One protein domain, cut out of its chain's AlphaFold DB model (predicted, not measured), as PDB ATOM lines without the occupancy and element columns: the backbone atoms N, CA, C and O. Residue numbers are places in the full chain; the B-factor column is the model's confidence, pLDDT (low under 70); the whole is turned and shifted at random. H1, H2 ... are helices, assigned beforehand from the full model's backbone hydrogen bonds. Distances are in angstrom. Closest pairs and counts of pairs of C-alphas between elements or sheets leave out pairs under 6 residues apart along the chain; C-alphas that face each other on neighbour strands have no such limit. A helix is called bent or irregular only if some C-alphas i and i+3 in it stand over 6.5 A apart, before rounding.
ATOM      1  N   SER A 620     297.921 219.219 222.536       91.06
ATOM      2  CA  SER A 620     297.544 218.136 223.451       91.06
ATOM      3  C   SER A 620     298.675 217.113 223.601       91.06
ATOM      4  O   SER A 620     299.497 216.959 222.696       91.06
ATOM      5  N   ASP A 621     298.677 216.341 224.690       89.75
ATOM      6  CA  ASP A 621     299.681 215.288 224.929       89.75
ATOM      7  C   ASP A 621     299.757 214.274 223.778       89.75
ATOM      8  O   ASP A 621     300.836 213.841 223.365       89.75
ATOM      9  N   TYR A 622     298.600 213.939 223.199       90.12
ATOM     10  CA  TYR A 622     298.516 213.064 222.035       90.12
ATOM     11  C   TYR A 622     299.179 213.677 220.793       90.12
ATOM     12  O   TYR A 622     299.898 212.989 220.062       90.12
ATOM     13  N   GLU A 623     298.969 214.973 220.548       93.69
ATOM     14  CA  GLU A 623     299.633 215.682 219.452       93.69
ATOM     15  C   GLU A 623     301.142 215.752 219.676       93.69
ATOM     16  O   GLU A 623     301.893 215.460 218.746       93.69
ATOM     17  N   ILE A 624     301.589 216.057 220.899       93.31
ATOM     18  CA  ILE A 624     303.012 216.091 221.261       93.31
ATOM     19  C   ILE A 624     303.666 214.739 220.962       93.31
ATOM     20  O   ILE A 624     304.693 214.697 220.285       93.31
ATOM     21  N   TYR A 625     303.047 213.627 221.367       92.62
ATOM     22  CA  TYR A 625     303.562 212.284 221.082       92.62
ATOM     23  C   TYR A 625     303.704 212.006 219.574       92.62
ATOM     24  O   TYR A 625     304.730 211.489 219.107       92.62
ATOM     25  N   ARG A 626     302.692 212.370 218.776       95.88
ATOM     26  CA  ARG A 626     302.728 212.184 217.316       95.88
ATOM     27  C   ARG A 626     303.779 213.061 216.646       95.88
ATOM     28  O   ARG A 626     304.479 212.586 215.751       95.88
ATOM     29  N   ILE A 627     303.897 214.314 217.077       96.81
ATOM     30  CA  ILE A 627     304.893 215.259 216.572       96.81
ATOM     31  C   ILE A 627     306.299 214.774 216.923       96.81
ATOM     32  O   ILE A 627     307.152 214.722 216.044       96.81
ATOM     33  N   LEU A 628     306.532 214.326 218.157       95.25
ATOM     34  CA  LEU A 628     307.820 213.779 218.581       95.25
ATOM     35  C   LEU A 628     308.226 212.555 217.750       95.25
ATOM     36  O   LEU A 628     309.389 212.408 217.367       95.25
ATOM     37  N   THR A 629     307.258 211.695 217.426       93.62
ATOM     38  CA  THR A 629     307.477 210.548 216.536       93.62
ATOM     39  C   THR A 629     307.870 211.007 215.128       93.62
ATOM     40  O   THR A 629     308.806 210.462 214.540       93.62
ATOM     41  N   ALA A 630     307.200 212.033 214.591       95.94
ATOM     42  CA  ALA A 630     307.537 212.617 213.295       95.94
ATOM     43  C   ALA A 630     308.941 213.252 213.296       95.94
ATOM     44  O   ALA A 630     309.740 212.942 212.414       95.94
ATOM     45  N   ILE A 631     309.274 214.048 214.318       95.88
ATOM     46  CA  ILE A 631     310.601 214.653 214.517       95.88
ATOM     47  C   ILE A 631     311.681 213.571 214.590       95.88
ATOM     48  O   ILE A 631     312.677 213.653 213.881       95.88
ATOM     49  N   SER A 632     311.467 212.513 215.375       92.12
ATOM     50  CA  SER A 632     312.422 211.401 215.499       92.12
ATOM     51  C   SER A 632     312.689 210.704 214.160       92.12
ATOM     52  O   SER A 632     313.820 210.311 213.871       92.12
ATOM     53  N   ASN A 633     311.654 210.544 213.331       93.50
ATOM     54  CA  ASN A 633     311.790 209.956 212.000       93.50
ATOM     55  C   ASN A 633     312.530 210.885 211.030       93.50
ATOM     56  O   ASN A 633     313.354 210.401 210.257       93.50
ATOM     57  N   LEU A 634     312.271 212.194 211.084       95.50
ATOM     58  CA  LEU A 634     312.979 213.187 210.272       95.50
ATOM     59  C   LEU A 634     314.452 213.294 210.683       95.50
ATOM     60  O   LEU A 634     315.316 213.239 209.816       95.50
ATOM     61  N   MET A 635     314.749 213.326 211.989       93.94
ATOM     62  CA  MET A 635     316.119 213.343 212.519       93.94
ATOM     63  C   MET A 635     316.955 212.193 211.959       93.94
ATOM     64  O   MET A 635     318.058 212.419 211.479       93.94
ATOM     65  N   ARG A 636     316.413 210.967 211.926       91.69
ATOM     66  CA  ARG A 636     317.100 209.791 211.355       91.69
ATOM     67  C   ARG A 636     317.460 209.939 209.876       91.69
ATOM     68  O   ARG A 636     318.425 209.332 209.431       91.69
ATOM     69  N   LYS A 637     316.670 210.703 209.123       94.00
ATOM     70  CA  LYS A 637     316.846 210.941 207.684       94.00
ATOM     71  C   LYS A 637     317.603 212.235 207.377       94.00
ATOM     72  O   LYS A 637     317.797 212.556 206.206       94.00
ATOM     73  N   TYR A 638     317.982 212.996 208.400       94.94
ATOM     74  CA  TYR A 638     318.569 214.316 208.237       94.94
ATOM     75  C   TYR A 638     319.864 214.259 207.416       94.94
ATOM     76  O   TYR A 638     320.717 213.407 207.673       94.94
ATOM     77  N   ASN A 639     320.027 215.168 206.450       91.50
ATOM     78  CA  ASN A 639     321.218 215.275 205.608       91.50
ATOM     79  C   ASN A 639     321.740 216.726 205.609       91.50
ATOM     80  O   ASN A 639     321.084 217.590 205.024       91.50
ATOM     81  N   PRO A 640     322.929 217.001 206.180       90.44
ATOM     82  CA  PRO A 640     323.454 218.363 206.303       90.44
ATOM     83  C   PRO A 640     323.796 219.029 204.960       90.44
ATOM     84  O   PRO A 640     323.954 220.248 204.922       90.44
ATOM     85  N   ASN A 641     323.899 218.261 203.866       87.44
ATOM     86  CA  ASN A 641     324.186 218.782 202.522       87.44
ATOM     87  C   ASN A 641     322.957 219.400 201.834       87.44
ATOM     88  O   ASN A 641     323.106 220.108 200.842       87.44
ATOM     89  N   ILE A 642     321.748 219.123 202.335       86.31
ATOM     90  CA  ILE A 642     320.471 219.610 201.784       86.31
ATOM     91  C   ILE A 642     319.785 220.476 202.851       86.31
ATOM     92  O   ILE A 642     318.632 220.263 203.215       86.31
ATOM     93  N   SER A 643     320.545 221.418 203.409       86.06
ATOM     94  CA  SER A 643     320.096 222.279 204.501       86.06
ATOM     95  C   SER A 643     319.534 223.602 203.984       86.06
ATOM     96  O   SER A 643     320.052 224.179 203.022       86.06
ATOM     97  N   ILE A 644     318.499 224.124 204.649       85.12
ATOM     98  CA  ILE A 644     318.065 225.512 204.456       85.12
ATOM     99  C   ILE A 644     318.998 226.491 205.180       85.12
ATOM    100  O   ILE A 644     319.030 227.669 204.826       85.12
ATOM    101  N   ILE A 645     319.807 226.032 206.135       83.00
ATOM    102  CA  ILE A 645     320.782 226.850 206.864       83.00
ATOM    103  C   ILE A 645     321.973 227.155 205.944       83.00
ATOM    104  O   ILE A 645     322.723 226.267 205.547       83.00
ATOM    105  N   LYS A 646     322.156 228.432 205.589       77.00
ATOM    106  CA  LYS A 646     323.278 228.888 204.745       77.00
ATOM    107  C   LYS A 646     324.392 229.511 205.589       77.00
ATOM    108  O   LYS A 646     324.203 229.855 206.752       77.00
ATOM    109  N   ASN A 647     325.550 229.702 204.957       70.94
ATOM    110  CA  ASN A 647     326.744 230.295 205.568       70.94
ATOM    111  C   ASN A 647     326.586 231.755 206.020       70.94
ATOM    112  O   ASN A 647     327.421 232.228 206.779       70.94
ATOM    113  N   ASP A 648     325.557 232.446 205.540       67.31
ATOM    114  CA  ASP A 648     325.185 233.818 205.894       67.31
ATOM    115  C   ASP A 648     324.138 233.876 207.024       67.31
ATOM    116  O   ASP A 648     323.599 234.932 207.323       67.31
ATOM    117  N   SER A 649     323.795 232.736 207.631       70.44
ATOM    118  CA  SER A 649     322.819 232.657 208.718       70.44
ATOM    119  C   SER A 649     323.483 232.870 210.082       70.44
ATOM    120  O   SER A 649     324.589 232.364 210.290       70.44
ATOM    121  N   PRO A 650     322.787 233.482 211.066       69.94
ATOM    122  CA  PRO A 650     323.232 233.460 212.464       69.94
ATOM    123  C   PRO A 650     323.362 232.033 213.028       69.94
ATOM    124  O   PRO A 650     324.105 231.810 213.974       69.94
ATOM    125  N   PHE A 651     322.706 231.046 212.405       79.38
ATOM    126  CA  PHE A 651     322.803 229.627 212.752       79.38
ATOM    127  C   PHE A 651     323.828 228.865 211.892       79.38
ATOM    128  O   PHE A 651     323.719 227.649 211.720       79.38
ATOM    129  N   LYS A 652     324.816 229.547 211.300       81.00
ATOM    130  CA  LYS A 652     325.860 228.900 210.490       81.00
ATOM    131  C   LYS A 652     326.507 227.736 211.251       81.00
ATOM    132  O   LYS A 652     326.949 227.888 212.382       81.00
ATOM    133  N   GLY A 653     326.615 226.584 210.590       83.94
ATOM    134  CA  GLY A 653     327.212 225.372 211.159       83.94
ATOM    135  C   GLY A 653     326.235 224.500 211.948       83.94
ATOM    136  O   GLY A 653     326.545 223.340 212.217       83.94
ATOM    137  N   MET A 654     325.028 224.995 212.238       86.19
ATOM    138  CA  MET A 654     324.011 224.241 212.972       86.19
ATOM    139  C   MET A 654     323.535 222.995 212.214       86.19
ATOM    140  O   MET A 654     323.172 221.996 212.824       86.19
ATOM    141  N   ASN A 655     323.623 222.992 210.884       89.12
ATOM    142  CA  ASN A 655     323.374 221.801 210.076       89.12
ATOM    143  C   ASN A 655     324.310 220.632 210.453       89.12
ATOM    144  O   ASN A 655     323.874 219.487 210.544       89.12
ATOM    145  N   TYR A 656     325.585 220.900 210.748       89.69
ATOM    146  CA  TYR A 656     326.514 219.863 211.207       89.69
ATOM    147  C   TYR A 656     326.224 219.419 212.644       89.69
ATOM    148  O   TYR A 656     326.312 218.228 212.932       89.69
ATOM    149  N   VAL A 657     325.801 220.339 213.515       88.56
ATOM    150  CA  VAL A 657     325.370 220.013 214.886       88.56
ATOM    151  C   VAL A 657     324.150 219.087 214.862       88.56
ATOM    152  O   VAL A 657     324.140 218.057 215.534       88.56
ATOM    153  N   ILE A 658     323.147 219.376 214.025       90.81
ATOM    154  CA  ILE A 658     321.965 218.514 213.851       90.81
ATOM    155  C   ILE A 658     322.369 217.129 213.318       90.81
ATOM    156  O   ILE A 658     321.814 216.114 213.749       90.81
ATOM    157  N   ALA A 659     323.363 217.048 212.426       92.44
ATOM    158  CA  ALA A 659     323.886 215.768 211.946       92.44
ATOM    159  C   ALA A 659     324.598 214.968 213.054       92.44
ATOM    160  O   ALA A 659     324.335 213.776 213.201       92.44
ATOM    161  N   GLN A 660     325.421 215.614 213.885       90.69
ATOM    162  CA  GLN A 660     326.047 214.970 215.048       90.69
ATOM    163  C   GLN A 660     325.005 214.475 216.055       90.69
ATOM    164  O   GLN A 660     325.112 213.367 216.584       90.69
ATOM    165  N   MET A 661     323.951 215.262 216.284       89.06
ATOM    166  CA  MET A 661     322.812 214.839 217.093       89.06
ATOM    167  C   MET A 661     322.131 213.606 216.509       89.06
ATOM    168  O   MET A 661     321.882 212.658 217.246       89.06
ATOM    169  N   ARG A 662     321.845 213.586 215.200       93.44
ATOM    170  CA  ARG A 662     321.296 212.398 214.526       93.44
ATOM    171  C   ARG A 662     322.155 211.171 214.821       93.44
ATOM    172  O   ARG A 662     321.598 210.157 215.236       93.44
ATOM    173  N   ASP A 663     323.466 211.264 214.619       92.56
ATOM    174  CA  ASP A 663     324.384 210.130 214.782       92.56
ATOM    175  C   ASP A 663     324.383 209.633 216.236       92.56
ATOM    176  O   ASP A 663     324.156 208.451 216.499       92.56
ATOM    177  N   THR A 664     324.429 210.561 217.194       91.00
ATOM    178  CA  THR A 664     324.366 210.259 218.634       91.00
ATOM    179  C   THR A 664     323.045 209.578 219.032       91.00
ATOM    180  O   THR A 664     323.026 208.636 219.829       91.00
ATOM    181  N   LEU A 665     321.918 210.021 218.464       91.06
ATOM    182  CA  LEU A 665     320.584 209.455 218.714       91.06
ATOM    183  C   LEU A 665     320.392 208.065 218.089       91.06
ATOM    184  O   LEU A 665     319.539 207.299 218.551       91.06
ATOM    185  N   ILE A 666     321.138 207.749 217.027       90.25
ATOM    186  CA  ILE A 666     321.158 206.420 216.404       90.25
ATOM    187  C   ILE A 666     321.987 205.454 217.256       90.25
ATOM    188  O   ILE A 666     321.550 204.326 217.486       90.25
ATOM    189  N   GLU A 667     323.138 205.904 217.754       90.44
ATOM    190  CA  GLU A 667     324.097 205.073 218.487       90.44
ATOM    191  C   GLU A 667     323.701 204.821 219.949       90.44
ATOM    192  O   GLU A 667     324.000 203.761 220.501       90.44
ATOM    193  N   SER A 668     322.999 205.761 220.593       90.88
ATOM    194  CA  SER A 668     322.728 205.697 222.031       90.88
ATOM    195  C   SER A 668     321.243 205.755 222.386       90.88
ATOM    196  O   SER A 668     320.575 206.788 222.279       90.88
ATOM    197  N   LYS A 669     320.733 204.649 222.946       90.25
ATOM    198  CA  LYS A 669     319.373 204.580 223.505       90.25
ATOM    199  C   LYS A 669     319.160 205.593 224.640       90.25
ATOM    200  O   LYS A 669     318.092 206.192 224.712       90.25
ATOM    201  N   TYR A 670     320.175 205.811 225.478       90.62
ATOM    202  CA  TYR A 670     320.125 206.782 226.576       90.62
ATOM    203  C   TYR A 670     319.924 208.214 226.060       90.62
ATOM    204  O   TYR A 670     318.982 208.890 226.470       90.62
ATOM    205  N   HIS A 671     320.741 208.652 225.094       88.25
ATOM    206  CA  HIS A 671     320.606 209.992 224.509       88.25
ATOM    207  C   HIS A 671     319.278 210.159 223.769       88.25
ATOM    208  O   HIS A 671     318.689 211.237 223.799       88.25
ATOM    209  N   LYS A 672     318.747 209.087 223.168       89.25
ATOM    210  CA  LYS A 672     317.411 209.096 222.565       89.25
ATOM    211  C   LYS A 672     316.296 209.327 223.589       89.25
ATOM    212  O   LYS A 672     315.375 210.094 223.321       89.25
ATOM    213  N   GLU A 673     316.355 208.675 224.749       89.25
ATOM    214  CA  GLU A 673     315.386 208.893 225.831       89.25
ATOM    215  C   GLU A 673     315.487 210.316 226.399       89.25
ATOM    216  O   GLU A 673     314.457 210.965 226.603       89.25
ATOM    217  N   LEU A 674     316.710 210.830 226.572       89.19
ATOM    218  CA  LEU A 674     316.955 212.203 227.018       89.19
ATOM    219  C   LEU A 674     316.408 213.233 226.020       89.19
ATOM    220  O   LEU A 674     315.637 214.110 226.404       89.19
ATOM    221  N   PHE A 675     316.723 213.077 224.733       90.38
ATOM    222  CA  PHE A 675     316.208 213.931 223.665       90.38
ATOM    223  C   PHE A 675     314.682 213.931 223.625       90.38
ATOM    224  O   PHE A 675     314.064 214.990 223.596       90.38
ATOM    225  N   ASN A 676     314.058 212.753 223.686       91.25
ATOM    226  CA  ASN A 676     312.603 212.647 223.684       91.25
ATOM    227  C   ASN A 676     311.973 213.386 224.867       91.25
ATOM    228  O   ASN A 676     310.959 214.067 224.696       91.25
ATOM    229  N   LYS A 677     312.575 213.282 226.056       90.75
ATOM    230  CA  LYS A 677     312.112 213.984 227.255       90.75
ATOM    231  C   LYS A 677     312.212 215.500 227.095       90.75
ATOM    232  O   LYS A 677     311.237 216.194 227.381       90.75
ATOM    233  N   GLU A 678     313.346 216.010 226.620       89.75
ATOM    234  CA  GLU A 678     313.545 217.453 226.441       89.75
ATOM    235  C   GLU A 678     312.672 218.024 225.318       89.75
ATOM    236  O   GLU A 678     311.994 219.033 225.516       89.75
ATOM    237  N   MET A 679     312.561 217.333 224.182       92.50
ATOM    238  CA  MET A 679     311.685 217.758 223.088       92.50
ATOM    239  C   MET A 679     310.205 217.731 223.476       92.50
ATOM    240  O   MET A 679     309.458 218.612 223.065       92.50
ATOM    241  N   THR A 680     309.767 216.774 224.302       92.44
ATOM    242  CA  THR A 680     308.386 216.745 224.822       92.44
ATOM    243  C   THR A 680     308.074 218.007 225.627       92.44
ATOM    244  O   THR A 680     307.045 218.644 225.399       92.44
ATOM    245  N   LYS A 681     308.978 218.405 226.535       90.94
ATOM    246  CA  LYS A 681     308.824 219.636 227.324       90.94
ATOM    247  C   LYS A 681     308.829 220.870 226.431       90.94
ATOM    248  O   LYS A 681     307.973 221.740 226.578       90.94
ATOM    249  N   TYR A 682     309.775 220.939 225.495       92.44
ATOM    250  CA  TYR A 682     309.901 222.099 224.630       92.44
ATOM    251  C   TYR A 682     308.713 222.242 223.677       92.44
ATOM    252  O   TYR A 682     308.225 223.349 223.499       92.44
ATOM    253  N   LEU A 683     308.168 221.150 223.127       93.19
ATOM    254  CA  LEU A 683     306.978 221.191 222.267       93.19
ATOM    255  C   LEU A 683     305.773 221.843 222.962       93.19
ATOM    256  O   LEU A 683     305.047 222.609 222.326       93.19
ATOM    257  N   ALA A 684     305.596 221.612 224.267       87.81
ATOM    258  CA  ALA A 684     304.547 222.270 225.045       87.81
ATOM    259  C   ALA A 684     304.730 223.803 225.113       87.81
ATOM    260  O   ALA A 684     303.743 224.536 225.059       87.81
ATOM    261  N   LYS A 685     305.981 224.291 225.170       88.94
ATOM    262  CA  LYS A 685     306.349 225.724 225.150       88.94
ATOM    263  C   LYS A 685     306.347 226.317 223.732       88.94
ATOM    264  O   LYS A 685     305.982 227.476 223.549       88.94
ATOM    265  N   TYR A 686     306.744 225.534 222.731       87.81
ATOM    266  CA  TYR A 686     306.887 225.960 221.337       87.81
ATOM    267  C   TYR A 686     305.541 226.358 220.716       87.81
ATOM    268  O   TYR A 686     305.465 227.340 219.972       87.81
ATOM    269  N   GLY A 687     304.474 225.638 221.077       87.12
ATOM    270  CA  GLY A 687     303.099 225.946 220.694       87.12
ATOM    271  C   GLY A 687     302.612 225.203 219.449       87.12
ATOM    272  O   GLY A 687     303.258 224.301 218.914       87.12
ATOM    273  N   GLY A 688     301.417 225.575 218.987       92.44
ATOM    274  CA  GLY A 688     300.656 224.817 217.996       92.44
ATOM    275  C   GLY A 688     301.256 224.763 216.593       92.44
ATOM    276  O   GLY A 688     300.878 223.879 215.829       92.44
ATOM    277  N   SER A 689     302.204 225.639 216.246       93.62
ATOM    278  CA  SER A 689     302.882 225.635 214.935       93.62
ATOM    279  C   SER A 689     303.600 224.313 214.626       93.62
ATOM    280  O   SER A 689     303.779 223.962 213.461       93.62
ATOM    281  N   ALA A 690     303.925 223.508 215.646       95.12
ATOM    282  CA  ALA A 690     304.479 222.167 215.465       95.12
ATOM    283  C   ALA A 690     303.500 221.162 214.820       95.12
ATOM    284  O   ALA A 690     303.931 220.107 214.348       95.12
ATOM    285  N   ARG A 691     302.199 221.481 214.715       95.12
ATOM    286  CA  ARG A 691     301.229 220.686 213.933       95.12
ATOM    287  C   ARG A 691     301.660 220.505 212.471       95.12
ATOM    288  O   ARG A 691     301.308 219.497 211.864       95.12
ATOM    289  N   PHE A 692     302.511 221.392 211.950       94.44
ATOM    290  CA  PHE A 692     303.121 221.268 210.624       94.44
ATOM    291  C   PHE A 692     303.834 219.919 210.395       94.44
ATOM    292  O   PHE A 692     303.772 219.354 209.304       94.44
ATOM    293  N   PHE A 693     304.454 219.334 211.430       95.44
ATOM    294  CA  PHE A 693     305.144 218.042 211.310       95.44
ATOM    295  C   PHE A 693     304.198 216.872 210.999       95.44
ATOM    296  O   PHE A 693     304.591 215.904 210.339       95.44
ATOM    297  N   ILE A 694     302.948 216.951 211.464       94.00
ATOM    298  CA  ILE A 694     301.957 215.871 211.352       94.00
ATOM    299  C   ILE A 694     300.925 216.102 210.240       94.00
ATOM    300  O   ILE A 694     300.098 215.215 210.007       94.00
ATOM    301  N   ASP A 695     300.993 217.232 209.531       91.12
ATOM    302  CA  ASP A 695     300.151 217.504 208.364       91.12
ATOM    303  C   ASP A 695     300.547 216.586 207.197       91.12
ATOM    304  O   ASP A 695     301.709 216.510 206.799       91.12
ATOM    305  N   LYS A 696     299.585 215.836 206.652       87.19
ATOM    306  CA  LYS A 696     299.827 214.860 205.578       87.19
ATOM    307  C   LYS A 696     300.006 215.508 204.206       87.19
ATOM    308  O   LYS A 696     300.576 214.866 203.332       87.19
ATOM    309  N   ASN A 697     299.541 216.742 204.030       86.75
ATOM    310  CA  ASN A 697     299.583 217.446 202.750       86.75
ATOM    311  C   ASN A 697     300.925 218.149 202.511       86.75
ATOM    312  O   ASN A 697     301.176 218.637 201.414       86.75
ATOM    313  N   ILE A 698     301.785 218.197 203.530       87.88
ATOM    314  CA  ILE A 698     303.091 218.846 203.463       87.88
ATOM    315  C   ILE A 698     304.170 217.828 203.042       87.88
ATOM    316  O   ILE A 698     304.344 216.813 203.734       87.88
ATOM    317  N   PRO A 699     304.925 218.098 201.955       89.00
ATOM    318  CA  PRO A 699     306.064 217.286 201.525       89.00
ATOM    319  C   PRO A 699     307.137 217.105 202.606       89.00
ATOM    320  O   PRO A 699     307.356 217.978 203.449       89.00
ATOM    321  N   GLU A 700     307.857 215.979 202.555       90.06
ATOM    322  CA  GLU A 700     308.913 215.660 203.530       90.06
ATOM    323  C   GLU A 700     310.043 216.707 203.535       90.06
ATOM    324  O   GLU A 700     310.545 217.038 204.605       90.06
ATOM    325  N   GLU A 701     310.374 217.304 202.386       89.06
ATOM    326  CA  GLU A 701     311.394 218.360 202.268       89.06
ATOM    327  C   GLU A 701     311.057 219.606 203.102       89.06
ATOM    328  O   GLU A 701     311.911 220.142 203.809       89.06
ATOM    329  N   LEU A 702     309.790 220.034 203.103       90.19
ATOM    330  CA  LEU A 702     309.342 221.162 203.925       90.19
ATOM    331  C   LEU A 702     309.308 220.801 205.405       90.19
ATOM    332  O   LEU A 702     309.622 221.632 206.252       90.19
ATOM    333  N   LYS A 703     308.977 219.551 205.739       93.56
ATOM    334  CA  LYS A 703     309.064 219.072 207.124       93.56
ATOM    335  C   LYS A 703     310.506 219.000 207.615       93.56
ATOM    336  O   LYS A 703     310.748 219.275 208.786       93.56
ATOM    337  N   MET A 704     311.454 218.672 206.737       93.69
ATOM    338  CA  MET A 704     312.884 218.709 207.048       93.69
ATOM    339  C   MET A 704     313.355 220.146 207.299       93.69
ATOM    340  O   MET A 704     314.008 220.411 208.300       93.69
ATOM    341  N   ALA A 705     312.940 221.099 206.464       91.56
ATOM    342  CA  ALA A 705     313.204 222.515 206.711       91.56
ATOM    343  C   ALA A 705     312.552 223.014 208.016       91.56
ATOM    344  O   ALA A 705     313.173 223.754 208.778       91.56
ATOM    345  N   LYS A 706     311.338 222.548 208.337       94.62
ATOM    346  CA  LYS A 706     310.684 222.848 209.619       94.62
ATOM    347  C   LYS A 706     311.453 222.269 210.804       94.62
ATOM    348  O   LYS A 706     311.489 222.892 211.860       94.62
ATOM    349  N   LEU A 707     312.063 221.092 210.649       95.00
ATOM    350  CA  LEU A 707     312.912 220.486 211.675       95.00
ATOM    351  C   LEU A 707     314.133 221.367 211.961       95.00
ATOM    352  O   LEU A 707     314.416 221.635 213.124       95.00
ATOM    353  N   GLU A 708     314.815 221.846 210.919       91.69
ATOM    354  CA  GLU A 708     315.952 222.761 211.073       91.69
ATOM    355  C   GLU A 708     315.541 224.059 211.774       91.69
ATOM    356  O   GLU A 708     316.181 224.456 212.747       91.69
ATOM    357  N   GLU A 709     314.436 224.676 211.345       91.06
ATOM    358  CA  GLU A 709     313.875 225.866 211.996       91.06
ATOM    359  C   GLU A 709     313.554 225.604 213.477       91.06
ATOM    360  O   GLU A 709     313.901 226.405 214.346       91.06
ATOM    361  N   PHE A 710     312.901 224.478 213.774       92.88
ATOM    362  CA  PHE A 710     312.496 224.096 215.126       92.88
ATOM    363  C   PHE A 710     313.699 223.925 216.057       92.88
ATOM    364  O   PHE A 710     313.679 224.456 217.166       92.88
ATOM    365  N   ILE A 711     314.755 223.242 215.606       89.94
ATOM    366  CA  ILE A 711     315.969 223.047 216.408       89.94
ATOM    367  C   ILE A 711     316.731 224.368 216.582       89.94
ATOM    368  O   ILE A 711     317.181 224.661 217.685       89.94
ATOM    369  N   CYS A 712     316.832 225.204 215.542       87.19
ATOM    370  CA  CYS A 712     317.444 226.532 215.679       87.19
ATOM    371  C   CYS A 712     316.679 227.398 216.692       87.19
ATOM    372  O   CYS A 712     317.288 228.055 217.534       87.19
ATOM    373  N   THR A 713     315.344 227.348 216.656       87.44
ATOM    374  CA  THR A 713     314.489 228.071 217.612       87.44
ATOM    375  C   THR A 713     314.666 227.541 219.034       87.44
ATOM    376  O   THR A 713     314.723 228.331 219.969       87.44
ATOM    377  N   TYR A 714     314.793 226.221 219.204       88.31
ATOM    378  CA  TYR A 714     315.104 225.615 220.498       88.31
ATOM    379  C   TYR A 714     316.421 226.151 221.069       88.31
ATOM    380  O   TYR A 714     316.453 226.612 222.206       88.31
ATOM    381  N   CYS A 715     317.487 226.133 220.270       82.19
ATOM    382  CA  CYS A 715     318.804 226.612 220.687       82.19
ATOM    383  C   CYS A 715     318.787 228.096 221.072       82.19
ATOM    384  O   CYS A 715     319.374 228.476 222.084       82.19
ATOM    385  N   TYR A 716     318.062 228.918 220.307       81.94
ATOM    386  CA  TYR A 716     317.864 230.332 220.622       81.94
ATOM    387  C   TYR A 716     317.100 230.531 221.945       81.94
ATOM    388  O   TYR A 716     317.580 231.224 222.837       81.94
ATOM    389  N   ASP A 717     315.946 229.875 222.110       83.31
ATOM    390  CA  ASP A 717     315.079 230.026 223.288       83.31
ATOM    391  C   ASP A 717     315.719 229.532 224.594       83.31
ATOM    392  O   ASP A 717     315.402 230.040 225.670       83.31
ATOM    393  N   GLU A 718     316.550 228.494 224.511       80.38
ATOM    394  CA  GLU A 718     317.221 227.882 225.663       80.38
ATOM    395  C   GLU A 718     318.642 228.442 225.871       80.38
ATOM    396  O   GLU A 718     319.401 227.929 226.696       80.38
ATOM    397  N   GLY A 719     319.018 229.499 225.136       65.56
ATOM    398  CA  GLY A 719     320.294 230.207 225.295       65.56
ATOM    399  C   GLY A 719     321.527 229.335 225.048       65.56
ATOM    400  O   GLY A 719     322.598 229.605 225.591       65.56
ATOM    401  N   SER A 720     321.371 228.263 224.270       56.69
ATOM    402  CA  SER A 720     322.387 227.239 224.047       56.69
ATOM    403  C   SER A 720     322.705 227.169 222.556       56.69
ATOM    404  O   SER A 720     321.939 226.610 221.777       56.69
ATOM    405  N   TYR A 721     323.861 227.701 222.148       50.12
ATOM    406  CA  TYR A 721     324.453 227.372 220.838       50.12
ATOM    407  C   TYR A 721     324.968 225.919 220.784       50.12
ATOM    408  O   TYR A 721     325.381 225.448 219.728       50.12
ATOM    409  N   SER A 722     324.938 225.216 221.921       48.84
ATOM    410  CA  SER A 722     325.154 223.779 222.052       48.84
ATOM    411  C   SER A 722     323.844 223.000 221.912       48.84
ATOM    412  O   SER A 722     322.742 223.497 222.157       48.84
ATOM    413  N   SER A 723     323.977 221.751 221.473       48.44
ATOM    414  CA  SER A 723     322.883 220.815 221.222       48.44
ATOM    415  C   SER A 723     321.933 220.660 222.431       48.44
ATOM    416  O   SER A 723     322.403 220.709 223.567       48.44
ATOM    417  N   PRO A 724     320.640 220.304 222.238       47.50
ATOM    418  CA  PRO A 724     319.760 219.787 223.302       47.50
ATOM    419  C   PRO A 724     320.342 218.633 224.137       47.50
ATOM    420  O   PRO A 724     319.782 218.264 225.166       47.50
ATOM    421  N   LEU A 725     321.425 218.012 223.664       48.06
ATOM    422  CA  LEU A 725     322.163 216.953 224.346       48.06
ATOM    423  C   LEU A 725     323.362 217.466 225.168       48.06
ATOM    424  O   LEU A 725     324.048 216.655 225.780       48.06
ATOM    425  N   GLY A 726     323.629 218.777 225.190       48.16
ATOM    426  CA  GLY A 726     324.816 219.360 225.829       48.16
ATOM    427  C   GLY A 726     326.125 219.096 225.074       48.16
ATOM    428  O   GLY A 726     327.181 219.073 225.702       48.16
ATOM    429  N   ILE A 727     326.035 218.865 223.758       40.34
ATOM    430  CA  ILE A 727     327.165 218.666 222.830       40.34
ATOM    431  C   ILE A 727     327.544 219.995 222.188       40.34
ATOM    432  O   ILE A 727     326.604 220.701 221.741       40.34
TER     433      ILE A 727
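This is residues 620 to 727 of the 727 residues of an uncharacterized protein of Brachyspira sp. CAG:484 (UniProt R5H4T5). Five helices cross one another in a compact ball: H1 runs across the other four, with H2 and H3, which meet at a corner as a V, toward one side of it and the helical hairpin of H4 and H5 toward the other. The long link of residues 638 to 653 joins H1 to H2, and residues 718 to 727 trail after H5. The printed part has 108 residues with five named helices, in the order H1, H2, H3, H4, H5, and no named strand; its class is all helix. It is compact and rounded, with a radius of gyration of the C-alphas of 13.0 A and spans of 36 by 32 by 26 A.

The longest helices have 18 residues each: H3, residues 669 to 686, 24.9 A from first to last C-alpha, and H5, residues 700 to 717, 25.2 A. H5 ends at C-alpha 717, (315.079, 230.026, 223.288). H1, residues 621 to 637, is 24.7 A long and begins at C-alpha 621, (299.681, 215.288, 224.929). H2, residues 654 to 667, is 19.9 A long. H4, residues 688 to 694, is 11.2 A long; it is neither bent nor irregular, but only just: C-alphas 689 and 692 are 6.1 A apart.

H1 is the hub and touches the four other helices. With residues 624 to 628 alone it touches H3, opposite ways at a steep tilt of 54 degrees; the closest C-alphas are those of Ile 624 and Thr 680, 6.5 A apart. H1 touches H4 at a steep tilt of 54 degrees, the same way, closest at the C-alphas of Ile 627 and Phe 693, 6.0 A. Its residues 631 to 635 touch H5, only just about perpendicular at 72 degrees, with the C-alphas of Leu 634 and Met 704 closest at 6.4 A. Its residues 635 to 636 touch H2, about perpendicular at 81 degrees, with the C-alphas of Met 635 and Arg 662 closest at 5.6 A. H2 and H3 touch only at the corner by their link, closest at the C-alphas of Leu 665 and Lys 672, 5.0 A. H4 and H5 form a helical hairpin, opposite ways at 35.3 degrees, only just a steep tilt, closest at the C-alphas of Phe 693 and Lys 703, 5.8 A. H2 and H4 are apart. Every O i to N i+4 pair is within hydrogen-bond range in H2 and H5; the counts are 12 of 13 in H1, 13 of 14 in H3 and 0 of 3 in H4, where 4 of 4 O i to N i+3 pairs are within range.

The C-alphas farthest apart are those of Tyr 622 and Asp 648, 37.4 A. The printed part has no cut and ends at Ile 727, the chain's last residue. The link from H1 to H2 is long; the other three are tight. The mean pLDDT of the printed part is 86.2, and residues 648, 650 and 719 to 727 are under 70.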